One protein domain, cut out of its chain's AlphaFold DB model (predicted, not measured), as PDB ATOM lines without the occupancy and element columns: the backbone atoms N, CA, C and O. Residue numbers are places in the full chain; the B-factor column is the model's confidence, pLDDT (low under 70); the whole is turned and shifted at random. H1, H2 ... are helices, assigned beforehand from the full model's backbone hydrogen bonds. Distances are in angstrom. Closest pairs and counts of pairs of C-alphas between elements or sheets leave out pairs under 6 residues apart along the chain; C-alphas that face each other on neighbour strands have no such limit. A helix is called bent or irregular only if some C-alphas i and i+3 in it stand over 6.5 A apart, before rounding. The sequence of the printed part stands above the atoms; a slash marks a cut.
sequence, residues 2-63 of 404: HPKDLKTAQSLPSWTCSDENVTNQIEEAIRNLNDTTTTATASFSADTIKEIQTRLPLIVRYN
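AT A GLANCE: This is residues 2 to 63 of the 404 residues of the protein "Hypothetical protein" of Ditylum brightwellii (UniProt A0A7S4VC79). The longest helix, H3, runs through the middle, with the short helix H1 packed on one side of it and the long helix H2 on the other. H3 and H2 make a loose helical hairpin, its two arms meeting over a small part of their length and joined by the loop of residues 37 to 45. The printed part has 62 residues with three named helices, H1, H2 and H3 in chain order, and no named strand; the class is all helix. It is only just compact, close to loose, with a radius of gyration of the C-alphas of 12.5 A and spans of 33 by 28 by 17 A.

HOW THE PARTS SIT: H3, residues 46 to 63, has a kink of 36 degrees near residue 57. It is only just irregular: C-alphas 54 and 57 are 6.9 A apart. H2, residues 20 to 36, only just touches H3, with 3 pairs of C-alphas within 8 A; the closest are those of Ile 30 and Gln 53, 6.3 A apart. H2 touches H3 with residues 30 to 34 alone, and H3 touches H2 with residues 49 to 53 alone. The two form a helical hairpin, opposite ways at a shallow tilt of 34 degrees, only just short of steep. H1, residues 6 to 11, touches H3 at residues 51 to 58 of H3 alone; the closest C-alphas, of Ala 9 and Arg 55, are 6.1 A apart. H1 and H3 run the same way at a steep tilt of 50 degrees. H1 and H2 are apart. Every O i to N i+4 pair is within hydrogen-bond range in H1, against 11 of 13 in H2 and 12 of 14 in H3.

IN THESE COORDINATES: H3 is 24.8 A long from C-alpha 46 at (30.003, -38.694, -35.405) to C-alpha 63 at (11.199, -42.972, -19.802). H2 is 24.0 A long and H1 8.8 A, with C-alpha 6 at (17.659, -33.802, -33.051).

THE WHOLE: The C-alphas farthest apart, of Ser 18 and Thr 41, are 36.1 A apart. The printed part has no cut, and both links are short. Mean pLDDT of the printed part is 74.2; residues 2 to 3, 16, 34 and 36 to 43 are under 70.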
ATOM      1  N   HIS A   2       8.854 -38.010 -26.606       60.16
ATOM      2  CA  HIS A   2      10.101 -38.599 -27.125       60.16
ATOM      3  C   HIS A   2      10.632 -37.784 -28.313       60.16
ATOM      4  O   HIS A   2       9.981 -37.789 -29.367       60.16
ATOM      5  N   PRO A   3      11.789 -37.103 -28.207       64.88
ATOM      6  CA  PRO A   3      12.371 -36.445 -29.363       64.88
ATOM      7  C   PRO A   3      12.737 -37.522 -30.387       64.88
ATOM      8  O   PRO A   3      13.647 -38.329 -30.173       64.88
ATOM      9  N   LYS A   4      11.975 -37.585 -31.484       71.81
ATOM     10  CA  LYS A   4      12.210 -38.525 -32.593       71.81
ATOM     11  C   LYS A   4      13.388 -38.087 -33.463       71.81
ATOM     12  O   LYS A   4      13.960 -38.920 -34.155       71.81
ATOM     13  N   ASP A   5      13.754 -36.809 -33.381       77.00
ATOM     14  CA  ASP A   5      14.852 -36.186 -34.106       77.00
ATOM     15  C   ASP A   5      15.596 -35.153 -33.241       77.00
ATOM     16  O   ASP A   5      15.133 -34.729 -32.175       77.00
ATOM     17  N   LEU A   6      16.776 -34.753 -33.722       76.19
ATOM     18  CA  LEU A   6      17.659 -33.802 -33.051       76.19
ATOM     19  C   LEU A   6      17.022 -32.417 -32.877       76.19
ATOM     20  O   LEU A   6      17.256 -31.760 -31.868       76.19
ATOM     21  N   LYS A   7      16.203 -31.979 -33.839       84.00
ATOM     22  CA  LYS A   7      15.540 -30.672 -33.791       84.00
ATOM     23  C   LYS A   7      14.573 -30.595 -32.607       84.00
ATOM     24  O   LYS A   7      14.591 -29.614 -31.875       84.00
ATOM     25  N   THR A   8      13.775 -31.642 -32.409       78.94
ATOM     26  CA  THR A   8      12.838 -31.764 -31.284       78.94
ATOM     27  C   THR A   8      13.596 -31.842 -29.958       78.94
ATOM     28  O   THR A   8      13.204 -31.200 -28.991       78.94
ATOM     29  N   ALA A   9      14.715 -32.577 -29.912       78.94
ATOM     30  CA  ALA A   9      15.558 -32.648 -28.715       78.94
ATOM     31  C   ALA A   9      16.112 -31.271 -28.317       78.94
ATOM     32  O   ALA A   9      16.092 -30.916 -27.149       78.94
ATOM     33  N   GLN A  10      16.559 -30.477 -29.294       82.06
ATOM     34  CA  GLN A  10      17.113 -29.138 -29.065       82.06
ATOM     35  C   GLN A  10      16.074 -28.095 -28.640       82.06
ATOM     36  O   GLN A  10      16.456 -27.060 -28.105       82.06
ATOM     37  N   SER A  11      14.785 -28.332 -28.902       83.56
ATOM     38  CA  SER A  11      13.707 -27.459 -28.425       83.56
ATOM     39  C   SER A  11      13.244 -27.773 -27.003       83.56
ATOM     40  O   SER A  11      12.477 -26.994 -26.447       83.56
ATOM     41  N   LEU A  12      13.657 -28.911 -26.440       80.00
ATOM     42  CA  LEU A  12      13.305 -29.300 -25.079       80.00
ATOM     43  C   LEU A  12      14.314 -28.713 -24.080       80.00
ATOM     44  O   LEU A  12      15.483 -28.531 -24.437       80.00
ATOM     45  N   PRO A  13      13.891 -28.427 -22.835       78.94
ATOM     46  CA  PRO A  13      14.800 -28.000 -21.782       78.94
ATOM     47  C   PRO A  13      15.944 -28.998 -21.594       78.94
ATOM     48  O   PRO A  13      15.754 -30.216 -21.659       78.94
ATOM     49  N   SER A  14      17.152 -28.483 -21.371       74.44
ATOM     50  CA  SER A  14      18.296 -29.329 -21.041       74.44
ATOM     51  C   SER A  14      18.021 -30.059 -19.733       74.44
ATOM     52  O   SER A  14      17.719 -29.417 -18.731       74.44
ATOM     53  N   TRP A  15      18.161 -31.384 -19.728       71.19
ATOM     54  CA  TRP A  15      18.105 -32.139 -18.482       71.19
ATOM     55  C   TRP A  15      19.335 -31.827 -17.627       71.19
ATOM     56  O   TRP A  15      20.467 -31.919 -18.106       71.19
ATOM     57  N   THR A  16      19.100 -31.493 -16.363       69.00
ATOM     58  CA  THR A  16      20.133 -31.285 -15.348       69.00
ATOM     59  C   THR A  16      19.822 -32.175 -14.153       69.00
ATOM     60  O   THR A  16      18.718 -32.109 -13.617       69.00
ATOM     61  N   CYS A  17      20.774 -33.006 -13.723       71.19
ATOM     62  CA  CYS A  17      20.654 -33.696 -12.441       71.19
ATOM     63  C   CYS A  17      21.036 -32.722 -11.326       71.19
ATOM     64  O   CYS A  17      22.039 -32.018 -11.450       71.19
ATOM     65  N   SER A  18      20.278 -32.708 -10.232       74.50
ATOM     66  CA  SER A  18      20.662 -31.972  -9.022       74.50
ATOM     67  C   SER A  18      21.922 -32.555  -8.365       74.50
ATOM     68  O   SER A  18      22.657 -31.828  -7.699       74.50
ATOM     69  N   ASP A  19      22.211 -33.842  -8.587       75.50
ATOM     70  CA  ASP A  19      23.446 -34.489  -8.149       75.50
ATOM     71  C   ASP A  19      24.577 -34.271  -9.176       75.50
ATOM     72  O   ASP A  19      24.594 -34.827 -10.284       75.50
ATOM     73  N   GLU A  20      25.563 -33.461  -8.788       80.75
ATOM     74  CA  GLU A  20      26.744 -33.150  -9.595       80.75
ATOM     75  C   GLU A  20      27.591 -34.402  -9.898       80.75
ATOM     76  O   GLU A  20      28.143 -34.533 -10.991       80.75
ATOM     77  N   ASN A  21      27.663 -35.373  -8.981       77.69
ATOM     78  CA  ASN A  21      28.425 -36.604  -9.200       77.69
ATOM     79  C   ASN A  21      27.764 -37.492 -10.252       77.69
ATOM     80  O   ASN A  21      28.463 -38.081 -11.080       77.69
ATOM     81  N   VAL A  22      26.434 -37.600 -10.224       73.19
ATOM     82  CA  VAL A  22      25.673 -38.338 -11.242       73.19
ATOM     83  C   VAL A  22      25.818 -37.653 -12.597       73.19
ATOM     84  O   VAL A  22      26.099 -38.325 -13.591       73.19
ATOM     85  N   THR A  23      25.725 -36.320 -12.635       75.31
ATOM     86  CA  THR A  23      25.973 -35.528 -13.851       75.31
ATOM     87  C   THR A  23      27.354 -35.826 -14.430       75.31
ATOM     88  O   THR A  23      27.465 -36.218 -15.590       75.31
ATOM     89  N   ASN A  24      28.399 -35.744 -13.605       79.25
ATOM     90  CA  ASN A  24      29.774 -36.009 -14.022       79.25
ATOM     91  C   ASN A  24      29.964 -37.438 -14.556       79.25
ATOM     92  O   ASN A  24      30.628 -37.622 -15.576       79.25
ATOM     93  N   GLN A  25      29.358 -38.445 -13.916       78.62
ATOM     94  CA  GLN A  25      29.404 -39.838 -14.380       78.62
ATOM     95  C   GLN A  25      28.700 -40.027 -15.727       78.62
ATOM     96  O   GLN A  25      29.204 -40.745 -16.592       78.62
ATOM     97  N   ILE A  26      27.554 -39.373 -15.930       74.81
ATOM     98  CA  ILE A  26      26.827 -39.404 -17.204       74.81
ATOM     99  C   ILE A  26      27.654 -38.728 -18.296       74.81
ATOM    100  O   ILE A  26      27.819 -39.301 -19.372       74.81
ATOM    101  N   GLU A  27      28.222 -37.553 -18.024       79.00
ATOM    102  CA  GLU A  27      29.097 -36.847 -18.962       79.00
ATOM    103  C   GLU A  27      30.364 -37.639 -19.293       79.00
ATOM    104  O   GLU A  27      30.837 -37.618 -20.431       79.00
ATOM    105  N   GLU A  28      30.940 -38.339 -18.318       84.06
ATOM    106  CA  GLU A  28      32.074 -39.236 -18.528       84.06
ATOM    107  C   GLU A  28      31.677 -40.441 -19.388       84.06
ATOM    108  O   GLU A  28      32.347 -40.726 -20.379       84.06
ATOM    109  N   ALA A  29      30.551 -41.101 -19.103       79.06
ATOM    110  CA  ALA A  29      30.033 -42.195 -19.928       79.06
ATOM    111  C   ALA A  29      29.733 -41.735 -21.368       79.06
ATOM    112  O   ALA A  29      30.072 -42.423 -22.333       79.06
ATOM    113  N   ILE A  30      29.164 -40.536 -21.519       75.50
ATOM    114  CA  ILE A  30      28.904 -39.871 -22.799       75.50
ATOM    115  C   ILE A  30      30.205 -39.557 -23.551       75.50
ATOM    116  O   ILE A  30      30.266 -39.760 -24.767       75.50
ATOM    117  N   ARG A  31      31.249 -39.088 -22.858       80.44
ATOM    118  CA  ARG A  31      32.583 -38.883 -23.443       80.44
ATOM    119  C   ARG A  31      33.201 -40.211 -23.875       80.44
ATOM    120  O   ARG A  31      33.682 -40.305 -25.000       80.44
ATOM    121  N   ASN A  32      33.087 -41.247 -23.050       80.69
ATOM    122  CA  ASN A  32      33.611 -42.582 -23.333       80.69
ATOM    123  C   ASN A  32      32.918 -43.254 -24.534       80.69
ATOM    124  O   ASN A  32      33.542 -44.072 -25.216       80.69
ATOM    125  N   LEU A  33      31.670 -42.890 -24.869       71.81
ATOM    126  CA  LEU A  33      31.035 -43.324 -26.125       71.81
ATOM    127  C   LEU A  33      31.846 -42.894 -27.357       71.81
ATOM    128  O   LEU A  33      31.952 -43.678 -28.298       71.81
ATOM    129  N   ASN A  34      32.465 -41.706 -27.337       69.56
ATOM    130  CA  ASN A  34      33.334 -41.247 -28.426       69.56
ATOM    131  C   ASN A  34      34.598 -42.116 -28.547       69.56
ATOM    132  O   ASN A  34      35.045 -42.412 -29.658       69.56
ATOM    133  N   ASP A  35      35.144 -42.565 -27.416       72.62
ATOM    134  CA  ASP A  35      36.384 -43.345 -27.367       72.62
ATOM    135  C   ASP A  35      36.156 -44.813 -27.762       72.62
ATOM    136  O   ASP A  35      36.966 -45.409 -28.477       72.62
ATOM    137  N   THR A  36      35.007 -45.386 -27.387       60.34
ATOM    138  CA  THR A  36      34.645 -46.792 -27.669       60.34
ATOM    139  C   THR A  36      34.436 -47.056 -29.170       60.34
ATOM    140  O   THR A  36      34.625 -48.181 -29.645       60.34
ATOM    141  N   THR A  37      34.151 -46.016 -29.963       56.56
ATOM    142  CA  THR A  37      34.046 -46.088 -31.435       56.56
ATOM    143  C   THR A  37      35.323 -46.579 -32.128       56.56
ATOM    144  O   THR A  37      35.280 -46.969 -33.294       56.56
ATOM    145  N   THR A  38      36.463 -46.586 -31.431       56.72
ATOM    146  CA  THR A  38      37.746 -47.029 -31.991       56.72
ATOM    147  C   THR A  38      37.962 -48.547 -31.966       56.72
ATOM    148  O   THR A  38      38.873 -49.016 -32.649       56.72
ATOM    149  N   THR A  39      37.165 -49.338 -31.229       57.06
ATOM    150  CA  THR A  39      37.562 -50.724 -30.887       57.06
ATOM    151  C   THR A  39      36.611 -51.877 -31.248       57.06
ATOM    152  O   THR A  39      37.087 -53.012 -31.232       57.06
ATOM    153  N   ALA A  40      35.347 -51.689 -31.667       52.03
ATOM    154  CA  ALA A  40      34.516 -52.844 -32.076       52.03
ATOM    155  C   ALA A  40      33.402 -52.560 -33.113       52.03
ATOM    156  O   ALA A  40      32.409 -51.909 -32.819       52.03
ATOM    157  N   THR A  41      33.567 -53.141 -34.312       48.66
ATOM    158  CA  THR A  41      32.591 -53.702 -35.292       48.66
ATOM    159  C   THR A  41      31.289 -52.989 -35.708       48.66
ATOM    160  O   THR A  41      30.680 -53.434 -36.678       48.66
ATOM    161  N   ALA A  42      30.879 -51.878 -35.106       56.12
ATOM    162  CA  ALA A  42      29.813 -51.021 -35.626       56.12
ATOM    163  C   ALA A  42      30.131 -49.567 -35.268       56.12
ATOM    164  O   ALA A  42      29.746 -49.068 -34.214       56.12
ATOM    165  N   SER A  43      30.896 -48.890 -36.126       67.62
ATOM    166  CA  SER A  43      31.201 -47.474 -35.939       67.62
ATOM    167  C   SER A  43      29.943 -46.651 -36.217       67.62
ATOM    168  O   SER A  43      29.548 -46.498 -37.376       67.62
ATOM    169  N   PHE A  44      29.310 -46.123 -35.174       75.94
ATOM    170  CA  PHE A  44      28.353 -45.035 -35.343       75.94
ATOM    171  C   PHE A  44      29.070 -43.830 -35.971       75.94
ATOM    172  O   PHE A  44      30.251 -43.594 -35.705       75.94
ATOM    173  N   SER A  45      28.386 -43.080 -36.839       83.88
ATOM    174  CA  SER A  45      28.946 -41.827 -37.353       83.88
ATOM    175  C   SER A  45      29.037 -40.797 -36.222       83.88
ATOM    176  O   SER A  45      28.298 -40.877 -35.240       83.88
ATOM    177  N   ALA A  46      29.911 -39.797 -36.367       79.88
ATOM    178  CA  ALA A  46      30.003 -38.694 -35.405       79.88
ATOM    179  C   ALA A  46      28.649 -37.983 -35.208       79.88
ATOM    180  O   ALA A  46      28.308 -37.602 -34.090       79.88
ATOM    181  N   ASP A  47      27.851 -37.876 -36.276       82.44
ATOM    182  CA  ASP A  47      26.501 -37.312 -36.221       82.44
ATOM    183  C   ASP A  47      25.555 -38.177 -35.380       82.44
ATOM    184  O   ASP A  47      24.824 -37.645 -34.549       82.44
ATOM    185  N   THR A  48      25.608 -39.507 -35.529       80.06
ATOM    186  CA  THR A  48      24.814 -40.429 -34.702       80.06
ATOM    187  C   THR A  48      25.235 -40.373 -33.237       80.06
ATOM    188  O   THR A  48      24.374 -40.396 -32.363       80.06
ATOM    189  N   ILE A  49      26.532 -40.259 -32.942       78.94
ATOM    190  CA  ILE A  49      26.993 -40.119 -31.555       78.94
ATOM    191  C   ILE A  49      26.476 -38.810 -30.960       78.94
ATOM    192  O   ILE A  49      25.875 -38.832 -29.890       78.94
ATOM    193  N   LYS A  50      26.613 -37.688 -31.672       81.50
ATOM    194  CA  LYS A  50      26.075 -36.394 -31.231       81.50
ATOM    195  C   LYS A  50      24.561 -36.447 -31.007       81.50
ATOM    196  O   LYS A  50      24.051 -35.875 -30.042       81.50
ATOM    197  N   GLU A  51      23.843 -37.145 -31.881       82.00
ATOM    198  CA  GLU A  51      22.412 -37.381 -31.730       82.00
ATOM    199  C   GLU A  51      22.105 -38.180 -30.453       82.00
ATOM    200  O   GLU A  51      21.261 -37.751 -29.667       82.00
ATOM    201  N   ILE A  52      22.815 -39.286 -30.201       79.25
ATOM    202  CA  ILE A  52      22.671 -40.088 -28.976       79.25
ATOM    203  C   ILE A  52      22.959 -39.235 -27.741       79.25
ATOM    204  O   ILE A  52      22.162 -39.242 -26.813       79.25
ATOM    205  N   GLN A  53      24.046 -38.463 -27.733       79.06
ATOM    206  CA  GLN A  53      24.422 -37.609 -26.600       79.06
ATOM    207  C   GLN A  53      23.353 -36.562 -26.283       79.06
ATOM    208  O   GLN A  53      23.081 -36.293 -25.119       79.06
ATOM    209  N   THR A  54      22.713 -36.007 -27.314       79.56
ATOM    210  CA  THR A  54      21.644 -35.016 -27.139       79.56
ATOM    211  C   THR A  54      20.341 -35.673 -26.675       79.56
ATOM    212  O   THR A  54      19.613 -35.116 -25.859       79.56
ATOM    213  N   ARG A  55      20.020 -36.863 -27.199       78.31
ATOM    214  CA  ARG A  55      18.732 -37.524 -26.949       78.31
ATOM    215  C   ARG A  55      18.726 -38.387 -25.693       78.31
ATOM    216  O   ARG A  55      17.671 -38.519 -25.091       78.31
ATOM    217  N   LEU A  56      19.849 -38.989 -25.300       76.81
ATOM    218  CA  LEU A  56      19.903 -39.972 -24.215       76.81
ATOM    219  C   LEU A  56      19.455 -39.400 -22.860       76.81
ATOM    220  O   LEU A  56      18.613 -40.047 -22.244       76.81
ATOM    221  N   PRO A  57      19.897 -38.208 -22.412       76.25
ATOM    222  CA  PRO A  57      19.403 -37.627 -21.162       76.25
ATOM    223  C   PRO A  57      17.889 -37.395 -21.184       76.25
ATOM    224  O   PRO A  57      17.199 -37.710 -20.221       76.25
ATOM    225  N   LEU A  58      17.351 -36.938 -22.320       75.19
ATOM    226  CA  LEU A  58      15.911 -36.745 -22.511       75.19
ATOM    227  C   LEU A  58      15.161 -38.082 -22.527       75.19
ATOM    228  O   LEU A  58      14.091 -38.205 -21.943       75.19
ATOM    229  N   ILE A  59      15.725 -39.114 -23.161       73.31
ATOM    230  CA  ILE A  59      15.165 -40.468 -23.122       73.31
ATOM    231  C   ILE A  59      15.126 -40.960 -21.677       73.31
ATOM    232  O   ILE A  59      14.089 -41.449 -21.258       73.31
ATOM    233  N   VAL A  60      16.199 -40.806 -20.904       75.38
ATOM    234  CA  VAL A  60      16.205 -41.210 -19.493       75.38
ATOM    235  C   VAL A  60      15.158 -40.422 -18.705       75.38
ATOM    236  O   VAL A  60      14.318 -41.050 -18.070       75.38
ATOM    237  N   ARG A  61      15.126 -39.085 -18.825       74.69
ATOM    238  CA  ARG A  61      14.145 -38.219 -18.147       74.69
ATOM    239  C   ARG A  61      12.712 -38.688 -18.390       74.69
ATOM    240  O   ARG A  61      11.989 -38.950 -17.441       74.69
ATOM    241  N   TYR A  62      12.318 -38.852 -19.654       75.56
ATOM    242  CA  TYR A  62      10.917 -39.131 -19.981       75.56
ATOM    243  C   TYR A  62      10.517 -40.608 -19.897       75.56
ATOM    244  O   TYR A  62       9.352 -40.919 -20.128       75.56
ATOM    245  N   ASN A  63      11.460 -41.530 -19.678       73.19
ATOM    246  CA  ASN A  63      11.199 -42.972 -19.802       73.19
ATOM    247  C   ASN A  63      11.742 -43.810 -18.647       73.19
ATOM    248  O   ASN A  63      11.635 -45.041 -18.683       73.19
TER     249      ASN A  63